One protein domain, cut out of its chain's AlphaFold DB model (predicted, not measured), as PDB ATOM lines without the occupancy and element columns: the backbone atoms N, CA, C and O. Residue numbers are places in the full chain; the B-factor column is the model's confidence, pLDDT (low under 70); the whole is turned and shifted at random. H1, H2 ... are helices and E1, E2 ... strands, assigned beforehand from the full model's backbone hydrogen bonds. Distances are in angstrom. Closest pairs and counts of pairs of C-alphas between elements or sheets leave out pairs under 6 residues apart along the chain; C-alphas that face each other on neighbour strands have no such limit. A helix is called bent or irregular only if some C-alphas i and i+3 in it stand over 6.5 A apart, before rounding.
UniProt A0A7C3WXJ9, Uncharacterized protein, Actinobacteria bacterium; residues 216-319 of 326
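This is residues 216 to 319 of the 326 residues of an uncharacterized protein of Actinobacteria bacterium (UniProt A0A7C3WXJ9). A strongly twisted ribbon of three long and short strands, E2, E1 and E3, is covered on one face by the long helix H2, which runs slantwise over E1 and E3. The small helix H1 sits beside the strands at the sheet's level near E2, the small helix H3 grazes the sheet near E3, and a long link, residues 293 to 308, leads back from H3 into E3. The printed part has 104 residues, with three named helices and three named strands in the order E1 E2 H1 H2 H3 E3. The sheet's order is E2 E1 E3, antiparallel throughout, and the class is mixed, helices and strands, in two layers, a helix on one face of a sheet. The whole is compact, with a radius of gyration of the C-alphas of 14.0 A, yet elongated in outline, spanning 49 by 28 by 19 A.

Start at C-alpha 217, at (160.967, 117.567, 139.227), where E1 begins; it takes residues 217 to 227 and is 29.3 A long. After a short link, look for E2 at residues 238 to 242, 12.9 A from first to last C-alpha. Next comes H1, residues 249 to 252, only 4.8 A long. After a tight link with 5 residues between H1 and H2, find C-alpha 258 at (145.444, 101.936, 141.399); from there H2 runs over residues 258 to 280, 33.1 A from first to last C-alpha. H2 has a kink of 48 degrees near residue 265, and it is irregular near its end, where C-alphas 277 and 280 are 7.5 A apart. H3 follows at residues 289 to 292, 5.3 A long. E3, residues 309 to 318, covers 28.1 A and ends at C-alpha 318, at (161.399, 120.673, 142.098).

Begin with the sheet, where E1 is the inner strand and E2 and E3 are the edge strands. E1 and E3 are antiparallel, with 159 degrees between their directions; look at N 218 and O 317, 2.8 A apart, and N 309 and O 227, 2.9 A apart, within hydrogen-bond range. E1 and E2 form a hairpin, antiparallel at 152 degrees, with N 219 and O 241 at 2.8 A. The sheet is only just strongly twisted, its C-alphas lying up to 4.4 A off the best plane. Residues 295 to 296 make a short antiparallel pairing with residues 311 to 312 of E3. H2 is on the sheet at a height of 8.6 A, over E1 and E3. On the local plane its line and that of E1 stand at 31 degrees, only just slantwise to the strands. Its closest C-alphas to E3 are those of Arg 267 and Ala 314, 6.9 A apart. H3 only grazes the sheet with residues 290 to 292; the C-alphas of Phe 291 and Ala 314, its closest to E3, are 5.6 A apart. H2 and H3 are close but not clearly touching, with the C-alphas of Arg 267 and Phe 291 7.3 A apart. H1 is at the sheet's level, 1.0 A in height; its closest C-alpha pair with E2 is Ile 239 and Thr 252, 5.2 A. H1 is apart from H2 and from H3. In H2, 15 of 19 O i to N i+4 pairs are within hydrogen-bond range, while H1 and H3 are too short for such a pair.

The two C-alphas farthest apart are those of Ala 282 and Pro 303, at 49.4 A, while C-alphas 216 and 319 are 5.8 A apart. The printed part has no cut. The link from H3 to E3, 16 residues, is long; that from H1 to H2 is tight. Mean pLDDT of the printed part is 92.3, and residue 301 is under 70.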
ATOM      1  N   ASP A 216     164.535 116.332 137.474       92.62
ATOM      2  CA  ASP A 216     164.687 116.638 138.900       92.62
ATOM      3  C   ASP A 216     163.383 117.192 139.510       92.62
ATOM      4  O   ASP A 216     163.321 117.566 140.676       92.62
ATOM      5  N   HIS A 217     162.294 117.214 138.736       95.44
ATOM      6  CA  HIS A 217     160.967 117.567 139.227       95.44
ATOM      7  C   HIS A 217     160.158 116.312 139.561       95.44
ATOM      8  O   HIS A 217     160.347 115.229 138.994       95.44
ATOM      9  N   ARG A 218     159.209 116.470 140.480       96.62
ATOM     10  CA  ARG A 218     158.192 115.483 140.824       96.62
ATOM     11  C   ARG A 218     156.814 116.050 140.566       96.62
ATOM     12  O   ARG A 218     156.531 117.206 140.869       96.62
ATOM     13  N   ILE A 219     155.939 115.206 140.046       97.44
ATOM     14  CA  ILE A 219     154.503 115.403 140.161       97.44
ATOM     15  C   ILE A 219     154.104 114.852 141.527       97.44
ATOM     16  O   ILE A 219     154.279 113.665 141.794       97.44
ATOM     17  N   VAL A 220     153.576 115.713 142.388       97.19
ATOM     18  CA  VAL A 220     153.178 115.354 143.751       97.19
ATOM     19  C   VAL A 220     151.662 115.318 143.817       97.19
ATOM     20  O   VAL A 220     151.008 116.330 143.566       97.19
ATOM     21  N   LEU A 221     151.090 114.161 144.154       97.44
ATOM     22  CA  LEU A 221     149.677 114.046 144.502       97.44
ATOM     23  C   LEU A 221     149.545 114.082 146.026       97.44
ATOM     24  O   LEU A 221     149.788 113.081 146.698       97.44
ATOM     25  N   ARG A 222     149.154 115.234 146.574       97.06
ATOM     26  CA  ARG A 222     148.938 115.411 148.014       97.06
ATOM     27  C   ARG A 222     147.515 115.018 148.384       97.06
ATOM     28  O   ARG A 222     146.558 115.625 147.899       97.06
ATOM     29  N   VAL A 223     147.361 114.042 149.270       97.25
ATOM     30  CA  VAL A 223     146.070 113.636 149.827       97.25
ATOM     31  C   VAL A 223     145.599 114.703 150.813       97.25
ATOM     32  O   VAL A 223     146.198 114.903 151.863       97.25
ATOM     33  N   VAL A 224     144.513 115.402 150.492       96.62
ATOM     34  CA  VAL A 224     143.970 116.489 151.333       96.62
ATOM     35  C   VAL A 224     142.794 116.053 152.205       96.62
ATOM     36  O   VAL A 224     142.492 116.692 153.205       96.62
ATOM     37  N   GLU A 225     142.134 114.954 151.851       95.12
ATOM     38  CA  GLU A 225     141.040 114.360 152.622       95.12
ATOM     39  C   GLU A 225     141.116 112.840 152.453       95.12
ATOM     40  O   GLU A 225     141.336 112.361 151.339       95.12
ATOM     41  N   ALA A 226     140.895 112.083 153.528       94.50
ATOM     42  CA  ALA A 226     140.760 110.634 153.483       94.50
ATOM     43  C   ALA A 226     139.639 110.175 154.422       94.50
ATOM     44  O   ALA A 226     139.625 110.502 155.605       94.50
ATOM     45  N   VAL A 227     138.694 109.404 153.890       92.50
ATOM     46  CA  VAL A 227     137.530 108.885 154.612       92.50
ATOM     47  C   VAL A 227     137.448 107.387 154.372       92.50
ATOM     48  O   VAL A 227     137.121 106.958 153.265       92.50
ATOM     49  N   ALA A 228     137.726 106.595 155.412       92.06
ATOM     50  CA  ALA A 228     137.619 105.130 155.406       92.06
ATOM     51  C   ALA A 228     138.340 104.442 154.223       92.06
ATOM     52  O   ALA A 228     137.817 103.492 153.639       92.06
ATOM     53  N   CYS A 229     139.515 104.945 153.820       93.19
ATOM     54  CA  CYS A 229     140.268 104.388 152.697       93.19
ATOM     55  C   CYS A 229     140.807 102.985 153.044       93.19
ATOM     56  O   CYS A 229     141.674 102.879 153.911       93.19
ATOM     57  N   PRO A 230     140.374 101.908 152.357       91.88
ATOM     58  CA  PRO A 230     140.851 100.556 152.661       91.88
ATOM     59  C   PRO A 230     142.304 100.321 152.231       91.88
ATOM     60  O   PRO A 230     142.936  99.389 152.711       91.88
ATOM     61  N   ALA A 231     142.844 101.165 151.347       93.38
ATOM     62  CA  ALA A 231     144.247 101.126 150.939       93.38
ATOM     63  C   ALA A 231     145.181 101.852 151.929       93.38
ATOM     64  O   ALA A 231     146.364 102.015 151.656       93.38
ATOM     65  N   GLY A 232     144.653 102.345 153.058       94.31
ATOM     66  CA  GLY A 232     145.452 102.985 154.103       94.31
ATOM     67  C   GLY A 232     146.010 104.361 153.733       94.31
ATOM     68  O   GLY A 232     146.935 104.826 154.392       94.31
ATOM     69  N   HIS A 233     145.503 105.015 152.680       95.75
ATOM     70  CA  HIS A 233     145.861 106.405 152.383       95.75
ATOM     71  C   HIS A 233     145.287 107.362 153.432       95.75
ATOM     72  O   HIS A 233     144.117 107.233 153.810       95.75
ATOM     73  N   ALA A 234     146.097 108.325 153.871       96.19
ATOM     74  CA  ALA A 234     145.748 109.289 154.914       96.19
ATOM     75  C   ALA A 234     145.918 110.738 154.434       96.19
ATOM     76  O   ALA A 234     146.675 111.016 153.510       96.19
ATOM     77  N   ALA A 235     145.204 111.678 155.060       97.25
ATOM     78  CA  ALA A 235     145.393 113.099 154.776       97.25
ATOM     79  C   ALA A 235     146.818 113.547 155.152       97.25
ATOM     80  O   ALA A 235     147.349 113.129 156.177       97.25
ATOM     81  N   GLY A 236     147.417 114.397 154.319       96.31
ATOM     82  CA  GLY A 236     148.809 114.840 154.419       96.31
ATOM     83  C   GLY A 236     149.808 113.952 153.671       96.31
ATOM     84  O   GLY A 236     150.939 114.373 153.467       96.31
ATOM     85  N   GLU A 237     149.402 112.762 153.228       97.00
ATOM     86  CA  GLU A 237     150.263 111.868 152.455       97.00
ATOM     87  C   GLU A 237     150.568 112.429 151.063       97.00
ATOM     88  O   GLU A 237     149.695 112.998 150.403       97.00
ATOM     89  N   GLU A 238     151.796 112.221 150.598       97.19
ATOM     90  CA  GLU A 238     152.251 112.626 149.273       97.19
ATOM     91  C   GLU A 238     152.611 111.393 148.446       97.19
ATOM     92  O   GLU A 238     153.381 110.539 148.874       97.19
ATOM     93  N   ILE A 239     152.034 111.303 147.248       97.38
ATOM     94  CA  ILE A 239     152.377 110.282 146.260       97.38
ATOM     95  C   ILE A 239     153.236 110.947 145.193       97.38
ATOM     96  O   ILE A 239     152.789 111.892 144.534       97.38
ATOM     97  N   PHE A 240     154.446 110.432 145.001       97.44
ATOM     98  CA  PHE A 240     155.415 111.005 144.076       97.44
ATOM     99  C   PHE A 240     155.387 110.276 142.739       97.44
ATOM    100  O   PHE A 240     155.414 109.044 142.672       97.44
ATOM    101  N   LEU A 241     155.355 111.052 141.661       97.69
ATOM    102  CA  LEU A 241     155.589 110.580 140.310       97.69
ATOM    103  C   LEU A 241     156.726 111.387 139.689       97.69
ATOM    104  O   LEU A 241     156.884 112.574 139.968       97.69
ATOM    105  N   ASP A 242     157.508 110.762 138.823       95.75
ATOM    106  CA  ASP A 242     158.499 111.486 138.031       95.75
ATOM    107  C   ASP A 242     157.860 112.252 136.852       95.75
ATOM    108  O   ASP A 242     156.660 112.157 136.572       95.75
ATOM    109  N   CYS A 243     158.678 112.983 136.096       93.25
ATOM    110  CA  CYS A 243     158.266 113.676 134.870       93.25
ATOM    111  C   CYS A 243     157.916 112.729 133.699       93.25
ATOM    112  O   CYS A 243     157.515 113.178 132.619       93.25
ATOM    113  N   ALA A 244     158.031 111.409 133.877       91.88
ATOM    114  CA  ALA A 244     157.495 110.404 132.965       91.88
ATOM    115  C   ALA A 244     156.057 109.988 133.346       91.88
ATOM    116  O   ALA A 244     155.350 109.424 132.510       91.88
ATOM    117  N   GLY A 245     155.608 110.307 134.566       94.12
ATOM    118  CA  GLY A 245     154.345 109.845 135.142       94.12
ATOM    119  C   GLY A 245     154.449 108.465 135.798       94.12
ATOM    120  O   GLY A 245     153.433 107.791 135.959       94.12
ATOM    121  N   ARG A 246     155.658 108.013 136.150       95.06
ATOM    122  CA  ARG A 246     155.895 106.756 136.875       95.06
ATOM    123  C   ARG A 246     155.848 107.023 138.372       95.06
ATOM    124  O   ARG A 246     156.472 107.969 138.835       95.06
ATOM    125  N   VAL A 247     155.138 106.181 139.119       96.88
ATOM    126  CA  VAL A 247     155.075 106.271 140.586       96.88
ATOM    127  C   VAL A 247     156.423 105.881 141.187       96.88
ATOM    128  O   VAL A 247     156.974 104.834 140.850       96.88
ATOM    129  N   LEU A 248     156.929 106.705 142.098       96.31
ATOM    130  CA  LEU A 248     158.168 106.480 142.835       96.31
ATOM    131  C   LEU A 248     157.819 105.917 144.214       96.31
ATOM    132  O   LEU A 248     157.602 106.663 145.169       96.31
ATOM    133  N   LEU A 249     157.706 104.589 144.306       94.69
ATOM    134  CA  LEU A 249     157.244 103.906 145.524       94.69
ATOM    135  C   LEU A 249     158.180 104.123 146.718       94.69
ATOM    136  O   LEU A 249     157.695 104.307 147.829       94.69
ATOM    137  N   GLU A 250     159.496 104.162 146.495       94.12
ATOM    138  CA  GLU A 250     160.477 104.424 147.556       94.12
ATOM    139  C   GLU A 250     160.333 105.833 148.140       94.12
ATOM    140  O   GLU A 250     160.347 105.997 149.355       94.12
ATOM    141  N   GLU A 251     160.142 106.847 147.288       94.38
ATOM    142  CA  GLU A 251     159.891 108.229 147.728       94.38
ATOM    143  C   GLU A 251     158.513 108.372 148.389       94.38
ATOM    144  O   GLU A 251     158.353 109.130 149.339       94.38
ATOM    145  N   THR A 252     157.523 107.614 147.914       94.69
ATOM    146  CA  THR A 252     156.170 107.581 148.494       94.69
ATOM    147  C   THR A 252     156.138 106.838 149.838       94.69
ATOM    148  O   THR A 252     155.281 107.107 150.676       94.69
ATOM    149  N   GLY A 253     157.060 105.899 150.066       94.31
ATOM    150  CA  GLY A 253     157.186 105.126 151.305       94.31
ATOM    151  C   GLY A 253     156.140 104.022 151.499       94.31
ATOM    152  O   GLY A 253     156.090 103.418 152.571       94.31
ATOM    153  N   LYS A 254     155.283 103.761 150.501       93.56
ATOM    154  CA  LYS A 254     154.210 102.752 150.550       93.56
ATOM    155  C   LYS A 254     153.605 102.473 149.176       93.56
ATOM    156  O   LYS A 254     153.735 103.264 148.242       93.56
ATOM    157  N   ASP A 255     152.875 101.363 149.098       95.44
ATOM    158  CA  ASP A 255     152.063 101.011 147.938       95.44
ATOM    159  C   ASP A 255     150.941 102.028 147.695       95.44
ATOM    160  O   ASP A 255     150.362 102.603 148.625       95.44
ATOM    161  N   VAL A 256     150.599 102.219 146.419       96.06
ATOM    162  CA  VAL A 256     149.593 103.194 145.989       96.06
ATOM    163  C   VAL A 256     148.407 102.504 145.331       96.06
ATOM    164  O   VAL A 256     148.548 101.688 144.420       96.06
ATOM    165  N   CYS A 257     147.197 102.872 145.755       94.94
ATOM    166  CA  CYS A 257     145.968 102.331 145.195       94.94
ATOM    167  C   CYS A 257     145.792 102.715 143.715       94.94
ATOM    168  O   CYS A 257     145.631 103.891 143.372       94.94
ATOM    169  N   ILE A 258     145.679 101.715 142.835       94.62
ATOM    170  CA  ILE A 258     145.444 101.936 141.399       94.62
ATOM    171  C   ILE A 258     144.151 102.717 141.113       94.62
ATOM    172  O   ILE A 258     144.075 103.479 140.152       94.62
ATOM    173  N   MET A 259     143.137 102.593 141.974       92.12
ATOM    174  CA  MET A 259     141.863 103.307 141.828       92.12
ATOM    175  C   MET A 259     141.985 104.805 142.146       92.12
ATOM    176  O   MET A 259     141.179 105.608 141.663       92.12
ATOM    177  N   ALA A 260     142.977 105.196 142.952       93.81
ATOM    178  CA  ALA A 260     143.348 106.595 143.142       93.81
ATOM    179  C   ALA A 260     144.114 107.113 141.920       93.81
ATOM    180  O   ALA A 260     143.708 108.117 141.331       93.81
ATOM    181  N   LEU A 261     145.133 106.370 141.471       94.50
ATOM    182  CA  LEU A 261     145.940 106.716 140.294       94.50
ATOM    183  C   LEU A 261     145.093 106.864 139.024       94.50
ATOM    184  O   LEU A 261     145.260 107.835 138.293       94.50
ATOM    185  N   HIS A 262     144.126 105.970 138.795       91.62
ATOM    186  CA  HIS A 262     143.219 106.033 137.644       91.62
ATOM    187  C   HIS A 262     142.485 107.377 137.549       91.62
ATOM    188  O   HIS A 262     142.342 107.933 136.462       91.62
ATOM    189  N   LYS A 263     142.024 107.932 138.678       90.75
ATOM    190  CA  LYS A 263     141.342 109.232 138.667       90.75
ATOM    191  C   LYS A 263     142.302 110.414 138.675       90.75
ATOM    192  O   LYS A 263     141.988 111.437 138.070       90.75
ATOM    193  N   ALA A 264     143.476 110.267 139.286       93.06
ATOM    194  CA  ALA A 264     144.530 111.273 139.218       93.06
ATOM    195  C   ALA A 264     145.143 111.397 137.810       93.06
ATOM    196  O   ALA A 264     145.632 112.469 137.460       93.06
ATOM    197  N   TRP A 265     145.063 110.346 136.982       91.69
ATOM    198  CA  TRP A 265     145.639 110.276 135.634       91.69
ATOM    199  C   TRP A 265     145.360 111.516 134.779       91.69
ATOM    200  O   TRP A 265     146.280 112.080 134.194       91.69
ATOM    201  N   PHE A 266     144.115 112.003 134.751       88.69
ATOM    202  CA  PHE A 266     143.761 113.192 133.965       88.69
ATOM    203  C   PHE A 266     144.551 114.431 134.386       88.69
ATOM    204  O   PHE A 266     144.906 115.253 133.547       88.69
ATOM    205  N   ARG A 267     144.849 114.563 135.680       92.69
ATOM    206  CA  ARG A 267     145.637 115.676 136.203       92.69
ATOM    207  C   ARG A 267     147.125 115.482 135.961       92.69
ATOM    208  O   ARG A 267     147.783 116.446 135.594       92.69
ATOM    209  N   VAL A 268     147.624 114.253 136.082       95.25
ATOM    210  CA  VAL A 268     149.004 113.912 135.706       95.25
ATOM    211  C   VAL A 268     149.248 114.258 134.237       95.25
ATOM    212  O   VAL A 268     150.216 114.946 133.938       95.25
ATOM    213  N   MET A 269     148.336 113.899 133.324       94.31
ATOM    214  CA  MET A 269     148.455 114.284 131.912       94.31
ATOM    215  C   MET A 269     148.536 115.804 131.718       94.31
ATOM    216  O   MET A 269     149.347 116.260 130.921       94.31
ATOM    217  N   LEU A 270     147.739 116.594 132.448       94.06
ATOM    218  CA  LEU A 270     147.783 118.060 132.358       94.06
ATOM    219  C   LEU A 270     149.111 118.645 132.860       94.06
ATOM    220  O   LEU A 270     149.595 119.621 132.295       94.06
ATOM    221  N   LEU A 271     149.702 118.064 133.907       95.69
ATOM    222  CA  LEU A 271     151.007 118.488 134.424       95.69
ATOM    223  C   LEU A 271     152.134 118.122 133.448       95.69
ATOM    224  O   LEU A 271     153.019 118.934 133.197       95.69
ATOM    225  N   LEU A 272     152.064 116.937 132.836       95.12
ATOM    226  CA  LEU A 272     152.999 116.519 131.789       95.12
ATOM    227  C   LEU A 272     152.900 117.403 130.540       95.12
ATOM    228  O   LEU A 272     153.923 117.778 129.972       95.12
ATOM    229  N   GLU A 273     151.681 117.764 130.137       93.75
ATOM    230  CA  GLU A 273     151.440 118.727 129.061       93.75
ATOM    231  C   GLU A 273     152.038 120.095 129.415       93.75
ATOM    232  O   GLU A 273     152.709 120.706 128.587       93.75
ATOM    233  N   ARG A 274     151.879 120.548 130.667       94.31
ATOM    234  CA  ARG A 274     152.448 121.819 131.131       94.31
ATOM    235  C   ARG A 274     153.976 121.837 131.050       94.31
ATOM    236  O   ARG A 274     154.538 122.798 130.534       94.31
ATOM    237  N   MET A 275     154.637 120.762 131.484       94.81
ATOM    238  CA  MET A 275     156.086 120.596 131.316       94.81
ATOM    239  C   MET A 275     156.490 120.613 129.833       94.81
ATOM    240  O   MET A 275     157.457 121.269 129.461       94.81
ATOM    241  N   ALA A 276     155.749 119.919 128.964       93.31
ATOM    242  CA  ALA A 276     156.046 119.880 127.530       93.31
ATOM    243  C   ALA A 276     155.897 121.249 126.847       93.31
ATOM    244  O   ALA A 276     156.680 121.574 125.956       93.31
ATOM    245  N   GLN A 277     154.924 122.057 127.270       91.94
ATOM    246  CA  GLN A 277     154.716 123.412 126.753       91.94
ATOM    247  C   GLN A 277     155.817 124.374 127.213       91.94
ATOM    248  O   GLN A 277     156.329 125.123 126.387       91.94
ATOM    249  N   GLY A 278     156.240 124.286 128.479       92.31
ATOM    250  CA  GLY A 278     157.296 125.130 129.049       92.31
ATOM    251  C   GLY A 278     158.731 124.688 128.735       92.31
ATOM    252  O   GLY A 278     159.684 125.235 129.285       92.31
ATOM    253  N   VAL A 279     158.929 123.676 127.883       92.44
ATOM    254  CA  VAL A 279     160.255 123.072 127.654       92.44
ATOM    255  C   VAL A 279     161.265 124.018 127.000       92.44
ATOM    256  O   VAL A 279     162.468 123.810 127.156       92.44
ATOM    257  N   ASP A 280     160.801 125.056 126.307       90.56
ATOM    258  CA  ASP A 280     161.643 126.058 125.641       90.56
ATOM    259  C   ASP A 280     161.722 127.387 126.418       90.56
ATOM    260  O   ASP A 280     162.585 128.213 126.129       90.56
ATOM    261  N   ASP A 281     160.866 127.586 127.424       93.69
ATOM    262  CA  ASP A 281     160.783 128.842 128.177       93.69
ATOM    263  C   ASP A 281     161.976 128.979 129.123       93.69
ATOM    264  O   ASP A 281     162.390 127.993 129.724       93.69
ATOM    265  N   ALA A 282     162.538 130.173 129.313       91.12
ATOM    266  CA  ALA A 282     163.620 130.354 130.291       91.12
ATOM    267  C   ALA A 282     163.145 130.002 131.716       91.12
ATOM    268  O   ALA A 282     163.787 129.215 132.410       91.12
ATOM    269  N   GLU A 283     161.963 130.500 132.083       91.12
ATOM    270  CA  GLU A 283     161.286 130.264 133.359       91.12
ATOM    271  C   GLU A 283     159.864 129.742 133.084       91.12
ATOM    272  O   GLU A 283     158.959 130.530 132.801       91.12
ATOM    273  N   PRO A 284     159.650 128.415 133.087       92.62
ATOM    274  CA  PRO A 284     158.355 127.835 132.767       92.62
ATOM    275  C   PRO A 284     157.364 128.020 133.922       92.62
ATOM    276  O   PRO A 284     157.647 127.646 135.059       92.62
ATOM    277  N   ASP A 285     156.160 128.519 133.629       92.88
ATOM    278  CA  ASP A 285     155.057 128.517 134.598       92.88
ATOM    279  C   ASP A 285     154.465 127.108 134.705       92.88
ATOM    280  O   ASP A 285     153.774 126.632 133.805       92.88
ATOM    281  N   LEU A 286     154.733 126.435 135.823       92.94
ATOM    282  CA  LEU A 286     154.257 125.080 136.107       92.94
ATOM    283  C   LEU A 286     153.005 125.058 137.000       92.94
ATOM    284  O   LEU A 286     152.611 124.001 137.496       92.94
ATOM    285  N   THR A 287     152.366 126.211 137.204       91.38
ATOM    286  CA  THR A 287     151.194 126.363 138.069       91.38
ATOM    287  C   THR A 287     149.886 126.435 137.271       91.38
ATOM    288  O   THR A 287     149.856 126.416 136.038       91.38
ATOM    289  N   GLY A 288     148.751 126.438 137.975       89.00
ATOM    290  CA  GLY A 288     147.452 126.619 137.335       89.00
ATOM    291  C   GLY A 288     146.264 126.410 138.275       89.00
ATOM    292  O   GLY A 288     146.323 125.564 139.170       89.00
ATOM    293  N   PRO A 289     145.140 127.118 138.060       88.06
ATOM    294  CA  PRO A 289     143.968 127.024 138.931       88.06
ATOM    295  C   PRO A 289     143.337 125.630 138.910       88.06
ATOM    296  O   PRO A 289     142.861 125.152 139.934       88.06
ATOM    297  N   LEU A 290     143.396 124.926 137.771       88.00
ATOM    298  CA  LEU A 290     142.907 123.550 137.690       88.00
ATOM    299  C   LEU A 290     143.653 122.626 138.650       88.00
ATOM    300  O   LEU A 290     143.032 121.709 139.167       88.00
ATOM    301  N   PHE A 291     144.937 122.869 138.920       90.62
ATOM    302  CA  PHE A 291     145.760 122.053 139.819       90.62
ATOM    303  C   PHE A 291     145.299 122.150 141.279       90.62
ATOM    304  O   PHE A 291     145.412 121.178 142.024       90.62
ATOM    305  N   GLN A 292     144.661 123.271 141.623       89.12
ATOM    306  CA  GLN A 292     144.116 123.569 142.946       89.12
ATOM    307  C   GLN A 292     142.714 122.988 143.184       89.12
ATOM    308  O   GLN A 292     142.207 123.062 144.297       89.12
ATOM    309  N   ILE A 293     142.087 122.382 142.169       92.06
ATOM    310  CA  ILE A 293     140.815 121.668 142.336       92.06
ATOM    311  C   ILE A 293     141.125 120.227 142.766       92.06
ATOM    312  O   ILE A 293     141.756 119.505 141.978       92.06
ATOM    313  N   PRO A 294     140.685 119.772 143.956       93.44
ATOM    314  CA  PRO A 294     140.880 118.399 144.399       93.44
ATOM    315  C   PRO A 294     140.233 117.386 143.455       93.44
ATOM    316  O   PRO A 294     139.215 117.647 142.821       93.44
ATOM    317  N   ILE A 295     140.811 116.195 143.384       92.19
ATOM    318  CA  ILE A 295     140.318 115.091 142.563       92.19
ATOM    319  C   ILE A 295     139.864 113.989 143.499       92.19
ATOM    320  O   ILE A 295     140.641 113.518 144.328       92.19
ATOM    321  N   SER A 296     138.617 113.543 143.356       91.19
ATOM    322  CA  SER A 296     138.158 112.360 144.081       91.19
ATOM    323  C   SER A 296     138.784 111.103 143.490       91.19
ATOM    324  O   SER A 296     138.819 110.960 142.271       91.19
ATOM    325  N   CYS A 297     139.175 110.139 144.329       91.75
ATOM    326  CA  CYS A 297     139.434 108.771 143.872       91.75
ATOM    327  C   CYS A 297     138.130 108.050 143.477       91.75
ATOM    328  O   CYS A 297     137.025 108.607 143.564       91.75
ATOM    329  N   PHE A 298     138.247 106.812 142.983       87.81
ATOM    330  CA  PHE A 298     137.095 106.015 142.552       87.81
ATOM    331  C   PHE A 298     136.058 105.794 143.656       87.81
ATOM    332  O   PHE A 298     134.866 105.785 143.366       87.81
ATOM    333  N   GLY A 299     136.506 105.634 144.904       79.94
ATOM    334  CA  GLY A 299     135.700 105.050 145.969       79.94
ATOM    335  C   GLY A 299     134.407 105.781 146.304       79.94
ATOM    336  O   GLY A 299     133.488 105.130 146.760       79.94
ATOM    337  N   GLY A 300     134.258 107.080 146.022       74.31
ATOM    338  CA  GLY A 300     132.954 107.764 146.082       74.31
ATOM    339  C   GLY A 300     132.361 107.985 147.486       74.31
ATOM    340  O   GLY A 300     131.380 108.712 147.596       74.31
ATOM    341  N   ALA A 301     133.012 107.463 148.535       68.06
ATOM    342  CA  ALA A 301     132.635 107.518 149.952       68.06
ATOM    343  C   ALA A 301     131.331 106.774 150.303       68.06
ATOM    344  O   ALA A 301     130.376 106.708 149.531       68.06
ATOM    345  N   TRP A 302     131.280 106.217 151.513       70.44
ATOM    346  CA  TRP A 302     130.100 105.529 152.037       70.44
ATOM    347  C   TRP A 302     128.924 106.499 152.271       70.44
ATOM    348  O   TRP A 302     129.160 107.654 152.633       70.44
ATOM    349  N   PRO A 303     127.661 106.059 152.101       78.50
ATOM    350  CA  PRO A 303     127.223 104.700 151.754       78.50
ATOM    351  C   PRO A 303     127.115 104.427 150.242       78.50
ATOM    352  O   PRO A 303     126.699 103.343 149.848       78.50
ATOM    353  N   LEU A 304     127.418 105.408 149.388       77.75
ATOM    354  CA  LEU A 304     127.172 105.316 147.942       77.75
ATOM    355  C   LEU A 304     128.313 104.660 147.168       77.75
ATOM    356  O   LEU A 304     128.112 104.207 146.047       77.75
ATOM    357  N   GLY A 305     129.508 104.676 147.740       79.19
ATOM    358  CA  GLY A 305     130.726 104.128 147.184       79.19
ATOM    359  C   GLY A 305     130.951 102.656 147.508       79.19
ATOM    360  O   GLY A 305     130.563 102.188 148.573       79.19
ATOM    361  N   ALA A 306     131.666 101.945 146.633       80.88
ATOM    362  CA  ALA A 306     132.128 100.582 146.915       80.88
ATOM    363  C   ALA A 306     133.257 100.538 147.968       80.88
ATOM    364  O   ALA A 306     133.571  99.477 148.503       80.88
ATOM    365  N   CYS A 307     133.895 101.678 148.249       88.88
ATOM    366  CA  CYS A 307     134.901 101.822 149.295       88.88
ATOM    367  C   CYS A 307     134.983 103.277 149.797       88.88
ATOM    368  O   CYS A 307     134.234 104.154 149.363       88.88
ATOM    369  N   GLY A 308     135.892 103.546 150.738       90.69
ATOM    370  CA  GLY A 308     136.166 104.908 151.194       90.69
ATOM    371  C   GLY A 308     136.721 105.827 150.104       90.69
ATOM    372  O   GLY A 308     137.040 105.400 148.998       90.69
ATOM    373  N   ARG A 309     136.865 107.114 150.415       91.94
ATOM    374  CA  ARG A 309     137.314 108.142 149.466       91.94
ATOM    375  C   ARG A 309     138.594 108.801 149.942       91.94
ATOM    376  O   ARG A 309     138.751 109.048 151.130       91.94
ATOM    377  N   ILE A 310     139.441 109.172 148.992       94.50
ATOM    378  CA  ILE A 310     140.449 110.207 149.188       94.50
ATOM    379  C   ILE A 310     140.257 111.330 148.171       94.50
ATOM    380  O   ILE A 310     139.742 111.091 147.071       94.50
ATOM    381  N   LEU A 311     140.667 112.536 148.546       95.00
ATOM    382  CA  LEU A 311     140.797 113.681 147.652       95.00
ATOM    383  C   LEU A 311     142.270 114.027 147.499       95.00
ATOM    384  O   LEU A 311     142.998 114.046 148.490       95.00
ATOM    385  N   MET A 312     142.696 114.329 146.277       96.12
ATOM    386  CA  MET A 312     144.093 114.641 145.972       96.12
ATOM    387  C   MET A 312     144.207 115.983 145.258       96.12
ATOM    388  O   MET A 312     143.469 116.237 144.305       96.12
ATOM    389  N   LEU A 313     145.148 116.815 145.692       95.81
ATOM    390  CA  LEU A 313     145.671 117.926 144.901       95.81
ATOM    391  C   LEU A 313     146.901 117.458 144.140       95.81
ATOM    392  O   LEU A 313     147.577 116.535 144.584       95.81
ATOM    393  N   ALA A 314     147.180 118.086 143.004       95.69
ATOM    394  CA  ALA A 314     148.364 117.767 142.225       95.69
ATOM    395  C   ALA A 314     149.171 119.030 141.977       95.69
ATOM    396  O   ALA A 314     148.594 120.055 141.626       95.69
ATOM    397  N   GLU A 315     150.482 118.943 142.107       95.56
ATOM    398  CA  GLU A 315     151.403 120.037 141.824       95.56
ATOM    399  C   GLU A 315     152.696 119.491 141.221       95.56
ATOM    400  O   GLU A 315     152.955 118.285 141.263       95.56
ATOM    401  N   ILE A 316     153.494 120.381 140.635       96.06
ATOM    402  CA  ILE A 316     154.870 120.076 140.255       96.06
ATOM    403  C   ILE A 316     155.775 120.696 141.311       96.06
ATOM    404  O   ILE A 316     155.626 121.873 141.637       96.06
ATOM    405  N   ARG A 317     156.703 119.900 141.830       94.62
ATOM    406  CA  ARG A 317     157.691 120.324 142.814       94.62
ATOM    407  C   ARG A 317     159.079 119.984 142.294       94.62
ATOM    408  O   ARG A 317     159.317 118.845 141.904       94.62
ATOM    409  N   GLU A 318     159.978 120.956 142.278       91.31
ATOM    410  CA  GLU A 318     161.399 120.673 142.098       91.31
ATOM    411  C   GLU A 318     161.917 120.001 143.369       91.31
ATOM    412  O   GLU A 318     161.615 120.434 144.482       91.31
ATOM    413  N   VAL A 319     162.634 118.898 143.207       85.69
ATOM    414  CA  VAL A 319     163.272 118.208 144.323       85.69
ATOM    415  C   VAL A 319     164.759 118.445 144.179       85.69
ATOM    416  O   VAL A 319     165.285 118.384 143.068       85.69
TER     417      VAL A 319